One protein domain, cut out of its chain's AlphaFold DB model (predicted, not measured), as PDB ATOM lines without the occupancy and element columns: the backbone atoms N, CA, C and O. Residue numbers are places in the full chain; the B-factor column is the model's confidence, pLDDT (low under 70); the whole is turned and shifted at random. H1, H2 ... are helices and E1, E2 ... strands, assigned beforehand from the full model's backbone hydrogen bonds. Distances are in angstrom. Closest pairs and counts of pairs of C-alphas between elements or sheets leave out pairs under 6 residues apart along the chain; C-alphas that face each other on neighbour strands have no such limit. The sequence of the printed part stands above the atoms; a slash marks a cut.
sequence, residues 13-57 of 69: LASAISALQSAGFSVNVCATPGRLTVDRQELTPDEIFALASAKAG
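What this domain is: This is residues 13 to 57 of the 69 residues of an uncharacterized protein of Hansschlegelia quercus (UniProt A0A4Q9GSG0). A small antiparallel sheet, E1, E2 and E3, has two helices side by side next to it: H2 packs over E2 and E3, while H1 grazes the sheet. The 45 printed residues run H1 E1 E2 E3 H2, a mixed class. The strands form a meander, each the antiparallel neighbour of the one before. The whole is compact, radius of gyration of the C-alphas 9.2 A, spanning 27 by 17 by 16 A.

How they stand to each other: E2, residues 36 to 38, forms hairpins with E1, residues 27 to 29 (N 28 and O 37, 2.8 A), and E3, residues 41 to 43 (N 38 and O 41, 2.8 A), within hydrogen-bond range. H2, residues 45 to 56, is on the sheet at a height of 10.3 A over it, its plane only just fitted, to 6 C-alphas; it lies over E2 and, only just, E3, with 3 C-alphas. H1, residues 13 to 22, touches H2, closest C-alphas Ala 16 and Ala 52, 5.5 A, the same way at a shallow tilt of 34 degrees, only just short of steep. Every O i to N i+4 pair is within range in both helices.

Where its parts are: H1, 14.1 A long, begins at C-alpha 13 (28.041, -42.372, -20.472). E1, E2 and E3 measure 7.0, 6.3 and 6.0 A. H2, 15.0 A, ends at C-alpha 56 (26.800, -30.258, -14.993).

The domain as a whole: The farthest C-alphas, Ala 31 and Gly 57, are 27.6 A apart. The printed part has no cut or long link, and no printed residue is under 70 in pLDDT.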
ATOM      1  N   LEU A  13      29.381 -42.366 -21.037       80.12
ATOM      2  CA  LEU A  13      28.041 -42.372 -20.472       80.12
ATOM      3  C   LEU A  13      28.046 -42.391 -18.938       80.12
ATOM      4  O   LEU A  13      27.354 -41.594 -18.323       80.12
ATOM      5  N   ALA A  14      28.847 -43.248 -18.307       82.56
ATOM      6  CA  ALA A  14      28.950 -43.329 -16.853       82.56
ATOM      7  C   ALA A  14      29.498 -42.027 -16.240       82.56
ATOM      8  O   ALA A  14      29.005 -41.592 -15.199       82.56
ATOM      9  N   SER A  15      30.456 -41.371 -16.904       83.94
ATOM     10  CA  SER A  15      30.974 -40.067 -16.467       83.94
ATOM     11  C   SER A  15      29.919 -38.965 -16.582       83.94
ATOM     12  O   SER A  15      29.736 -38.201 -15.636       83.94
ATOM     13  N   ALA A  16      29.174 -38.920 -17.690       86.25
ATOM     14  CA  ALA A  16      28.079 -37.968 -17.877       86.25
ATOM     15  C   ALA A  16      26.947 -38.181 -16.858       86.25
ATOM     16  O   ALA A  16      26.462 -37.225 -16.258       86.25
ATOM     17  N   ILE A  17      26.571 -39.440 -16.606       87.00
ATOM     18  CA  ILE A  17      25.577 -39.807 -15.588       87.00
ATOM     19  C   ILE A  17      26.045 -39.353 -14.201       87.00
ATOM     20  O   ILE A  17      25.273 -38.737 -13.471       87.00
ATOM     21  N   SER A  18      27.311 -39.603 -13.856       86.69
ATOM     22  CA  SER A  18      27.887 -39.185 -12.572       86.69
ATOM     23  C   SER A  18      27.885 -37.660 -12.415       86.69
ATOM     24  O   SER A  18      27.542 -37.150 -11.349       86.69
ATOM     25  N   ALA A  19      28.204 -36.919 -13.481       87.56
ATOM     26  CA  ALA A  19      28.160 -35.458 -13.479       87.56
ATOM     27  C   ALA A  19      26.730 -34.930 -13.273       87.56
ATOM     28  O   ALA A  19      26.505 -34.059 -12.434       87.56
ATOM     29  N   LEU A  20      25.747 -35.504 -13.972       88.62
ATOM     30  CA  LEU A  20      24.332 -35.162 -13.805       88.62
ATOM     31  C   LEU A  20      23.836 -35.450 -12.384       88.62
ATOM     32  O   LEU A  20      23.196 -34.596 -11.777       88.62
ATOM     33  N   GLN A  21      24.186 -36.604 -11.814       88.31
ATOM     34  CA  GLN A  21      23.856 -36.932 -10.425       88.31
ATOM     35  C   GLN A  21      24.487 -35.941  -9.437       88.31
ATOM     36  O   GLN A  21      23.813 -35.491  -8.512       88.31
ATOM     37  N   SER A  22      25.742 -35.536  -9.665       85.44
ATOM     38  CA  SER A  22      26.410 -34.511  -8.852       85.44
ATOM     39  C   SER A  22      25.765 -33.128  -8.986       85.44
ATOM     40  O   SER A  22      25.814 -32.345  -8.040       85.44
ATOM     41  N   ALA A  23      25.154 -32.825 -10.132       86.44
ATOM     42  CA  ALA A  23      24.377 -31.609 -10.353       86.44
ATOM     43  C   ALA A  23      22.935 -31.698  -9.804       86.44
ATOM     44  O   ALA A  23      22.178 -30.736  -9.916       86.44
ATOM     45  N   GLY A  24      22.554 -32.826  -9.189       88.69
ATOM     46  CA  GLY A  24      21.246 -33.034  -8.561       88.69
ATOM     47  C   GLY A  24      20.182 -33.660  -9.466       88.69
ATOM     48  O   GLY A  24      19.026 -33.764  -9.058       88.69
ATOM     49  N   PHE A  25      20.541 -34.104 -10.673       88.56
ATOM     50  CA  PHE A  25      19.612 -34.788 -11.572       88.56
ATOM     51  C   PHE A  25      19.451 -36.262 -11.177       88.56
ATOM     52  O   PHE A  25      20.426 -36.974 -10.931       88.56
ATOM     53  N   SER A  26      18.213 -36.759 -11.175       88.44
ATOM     54  CA  SER A  26      17.944 -38.194 -11.009       88.44
ATOM     55  C   SER A  26      18.077 -38.915 -12.344       88.44
ATOM     56  O   SER A  26      17.339 -38.597 -13.274       88.44
ATOM     57  N   VAL A  27      18.985 -39.889 -12.429       86.44
ATOM     58  CA  VAL A  27      19.193 -40.706 -13.632       86.44
ATOM     59  C   VAL A  27      18.771 -42.149 -13.372       86.44
ATOM     60  O   VAL A  27      19.336 -42.818 -12.508       86.44
ATOM     61  N   ASN A  28      17.822 -42.641 -14.164       87.50
ATOM     62  CA  ASN A  28      17.308 -44.003 -14.117       87.50
ATOM     63  C   ASN A  28      17.432 -44.671 -15.490       87.50
ATOM     64  O   ASN A  28      17.290 -44.034 -16.531       87.50
ATOM     65  N   VAL A  29      17.661 -45.982 -15.502       79.88
ATOM     66  CA  VAL A  29      17.649 -46.770 -16.741       79.88
ATOM     67  C   VAL A  29      16.200 -46.941 -17.196       79.88
ATOM     68  O   VAL A  29      15.360 -47.380 -16.408       79.88
ATOM     69  N   CYS A  30      15.895 -46.575 -18.443       76.75
ATOM     70  CA  CYS A  30      14.563 -46.788 -19.003       76.75
ATOM     71  C   CYS A  30      14.397 -48.255 -19.435       76.75
ATOM     72  O   CYS A  30      15.365 -48.920 -19.801       76.75
ATOM     73  N   ALA A  31      13.159 -48.757 -19.435       74.06
ATOM     74  CA  ALA A  31      12.835 -50.057 -20.027       74.06
ATOM     75  C   ALA A  31      13.102 -50.080 -21.546       74.06
ATOM     76  O   ALA A  31      13.329 -51.142 -22.125       74.06
ATOM     77  N   THR A  32      13.097 -48.907 -22.187       77.00
ATOM     78  CA  THR A  32      13.425 -48.743 -23.601       77.00
ATOM     79  C   THR A  32      14.937 -48.878 -23.812       77.00
ATOM     80  O   THR A  32      15.701 -48.065 -23.280       77.00
ATOM     81  N   PRO A  33      15.402 -49.855 -24.611       76.81
ATOM     82  CA  PRO A  33      16.825 -50.043 -24.858       76.81
ATOM     83  C   PRO A  33      17.431 -48.798 -25.514       76.81
ATOM     84  O   PRO A  33      16.899 -48.268 -26.488       76.81
ATOM     85  N   GLY A  34      18.557 -48.334 -24.968       79.38
ATOM     86  CA  GLY A  34      19.267 -47.161 -25.479       79.38
ATOM     87  C   GLY A  34      18.685 -45.810 -25.053       79.38
ATOM     88  O   GLY A  34      19.031 -44.805 -25.666       79.38
ATOM     89  N   ARG A  35      17.827 -45.754 -24.025       83.06
ATOM     90  CA  ARG A  35      17.363 -44.500 -23.405       83.06
ATOM     91  C   ARG A  35      17.582 -44.516 -21.897       83.06
ATOM     92  O   ARG A  35      17.472 -45.567 -21.263       83.06
ATOM     93  N   LEU A  36      17.849 -43.350 -21.314       87.62
ATOM     94  CA  LEU A  36      17.827 -43.170 -19.862       87.62
ATOM     95  C   LEU A  36      16.861 -42.054 -19.489       87.62
ATOM     96  O   LEU A  36      16.691 -41.077 -20.210       87.62
ATOM     97  N   THR A  37      16.224 -42.210 -18.342       89.12
ATOM     98  CA  THR A  37      15.365 -41.189 -17.768       89.12
ATOM     99  C   THR A  37      16.215 -40.260 -16.914       89.12
ATOM    100  O   THR A  37      16.765 -40.699 -15.908       89.12
ATOM    101  N   VAL A  38      16.306 -38.986 -17.285       88.69
ATOM    102  CA  VAL A  38      16.949 -37.932 -16.496       88.69
ATOM    103  C   VAL A  38      15.877 -36.949 -16.051       88.69
ATOM    104  O   VAL A  38      15.171 -36.400 -16.887       88.69
ATOM    105  N   ASP A  39      15.709 -36.766 -14.744       86.50
ATOM    106  CA  ASP A  39      14.704 -35.860 -14.162       86.50
ATOM    107  C   ASP A  39      13.282 -36.078 -14.722       86.50
ATOM    108  O   ASP A  39      12.546 -35.156 -15.055       86.50
ATOM    109  N   ARG A  40      12.892 -37.355 -14.857       84.31
ATOM    110  CA  ARG A  40      11.616 -37.803 -15.460       84.31
ATOM    111  C   ARG A  40      11.468 -37.545 -16.966       84.31
ATOM    112  O   ARG A  40      10.391 -37.787 -17.503       84.31
ATOM    113  N   GLN A  41      12.527 -37.134 -17.658       86.56
ATOM    114  CA  GLN A  41      12.562 -37.015 -19.115       86.56
ATOM    115  C   GLN A  41      13.333 -38.186 -19.727       86.56
ATOM    116  O   GLN A  41      14.434 -38.501 -19.291       86.56
ATOM    117  N   GLU A  42      12.768 -38.854 -20.731       90.56
ATOM    118  CA  GLU A  42      13.468 -39.915 -21.462       90.56
ATOM    119  C   GLU A  42      14.409 -39.317 -22.504       90.56
ATOM    120  O   GLU A  42      13.967 -38.859 -23.555       90.56
ATOM    121  N   LEU A  43      15.705 -39.374 -22.218       88.12
ATOM    122  CA  LEU A  43      16.760 -38.833 -23.058       88.12
ATOM    123  C   LEU A  43      17.557 -39.956 -23.717       88.12
ATOM    124  O   LEU A  43      17.759 -41.046 -23.165       88.12
ATOM    125  N   THR A  44      18.028 -39.678 -24.926       89.31
ATOM    126  CA  THR A  44      19.030 -40.526 -25.578       89.31
ATOM    127  C   THR A  44      20.420 -40.268 -24.974       89.31
ATOM    128  O   THR A  44      20.640 -39.210 -24.389       89.31
ATOM    129  N   PRO A  45      21.387 -41.194 -25.111       84.00
ATOM    130  CA  PRO A  45      22.773 -40.989 -24.689       84.00
ATOM    131  C   PRO A  45      23.360 -39.656 -25.161       84.00
ATOM    132  O   PRO A  45      24.025 -38.979 -24.388       84.00
ATOM    133  N   ASP A  46      23.057 -39.267 -26.400       86.31
ATOM    134  CA  ASP A  46      23.497 -38.005 -26.998       86.31
ATOM    135  C   ASP A  46      22.937 -36.782 -26.254       86.31
ATOM    136  O   ASP A  46      23.679 -35.883 -25.860       86.31
ATOM    137  N   GLU A  47      21.642 -36.801 -25.933       90.31
ATOM    138  CA  GLU A  47      21.010 -35.740 -25.144       90.31
ATOM    139  C   GLU A  47      21.524 -35.686 -23.705       90.31
ATOM    140  O   GLU A  47      21.635 -34.610 -23.125       90.31
ATOM    141  N   ILE A  48      21.883 -36.832 -23.126       88.12
ATOM    142  CA  ILE A  48      22.488 -36.910 -21.791       88.12
ATOM    143  C   ILE A  48      23.868 -36.261 -21.803       88.12
ATOM    144  O   ILE A  48      24.198 -35.534 -20.870       88.12
ATOM    145  N   PHE A  49      24.654 -36.476 -22.859       87.00
ATOM    146  CA  PHE A  49      25.941 -35.810 -23.043       87.00
ATOM    147  C   PHE A  49      25.774 -34.297 -23.174       87.00
ATOM    148  O   PHE A  49      26.413 -33.551 -22.432       87.00
ATOM    149  N   ALA A  50      24.859 -33.844 -24.034       87.44
ATOM    150  CA  ALA A  50      24.567 -32.422 -24.198       87.44
ATOM    151  C   ALA A  50      24.083 -31.777 -22.886       87.44
ATOM    152  O   ALA A  50      24.541 -30.695 -22.515       87.44
ATOM    153  N   LEU A  51      23.201 -32.456 -22.147       87.38
ATOM    154  CA  LEU A  51      22.691 -31.987 -20.860       87.38
ATOM    155  C   LEU A  51      23.789 -31.953 -19.793       87.38
ATOM    156  O   LEU A  51      23.882 -30.978 -19.051       87.38
ATOM    157  N   ALA A  52      24.638 -32.980 -19.719       88.00
ATOM    158  CA  ALA A  52      25.744 -33.039 -18.772       88.00
ATOM    159  C   ALA A  52      26.748 -31.904 -19.025       88.00
ATOM    160  O   ALA A  52      27.153 -31.223 -18.083       88.00
ATOM    161  N   SER A  53      27.099 -31.632 -20.281       85.88
ATOM    162  CA  SER A  53      27.969 -30.501 -20.616       85.88
ATOM    163  C   SER A  53      27.306 -29.153 -20.312       85.88
ATOM    164  O   SER A  53      27.934 -28.287 -19.708       85.88
ATOM    165  N   ALA A  54      26.020 -28.980 -20.641       85.50
ATOM    166  CA  ALA A  54      25.313 -27.711 -20.454       85.50
ATOM    167  C   ALA A  54      24.918 -27.400 -18.996       85.50
ATOM    168  O   ALA A  54      24.831 -26.231 -18.622       85.50
ATOM    169  N   LYS A  55      24.617 -28.419 -18.180       84.88
ATOM    170  CA  LYS A  55      24.084 -28.258 -16.812       84.88
ATOM    171  C   LYS A  55      25.050 -28.687 -15.718       84.88
ATOM    172  O   LYS A  55      25.018 -28.101 -14.643       84.88
ATOM    173  N   ALA A  56      25.874 -29.701 -15.975       82.69
ATOM    174  CA  ALA A  56      26.800 -30.258 -14.993       82.69
ATOM    175  C   ALA A  56      28.264 -29.855 -15.239       82.69
ATOM    176  O   ALA A  56      29.139 -30.279 -14.491       82.69
ATOM    177  N   GLY A  57      28.546 -29.056 -16.279       77.19
ATOM    178  CA  GLY A  57      29.917 -28.682 -16.639       77.19
ATOM    179  C   GLY A  57      30.772 -29.891 -17.024       77.19
ATOM    180  O   GLY A  57      31.980 -29.894 -16.804       77.19
TER     181      GLY A  57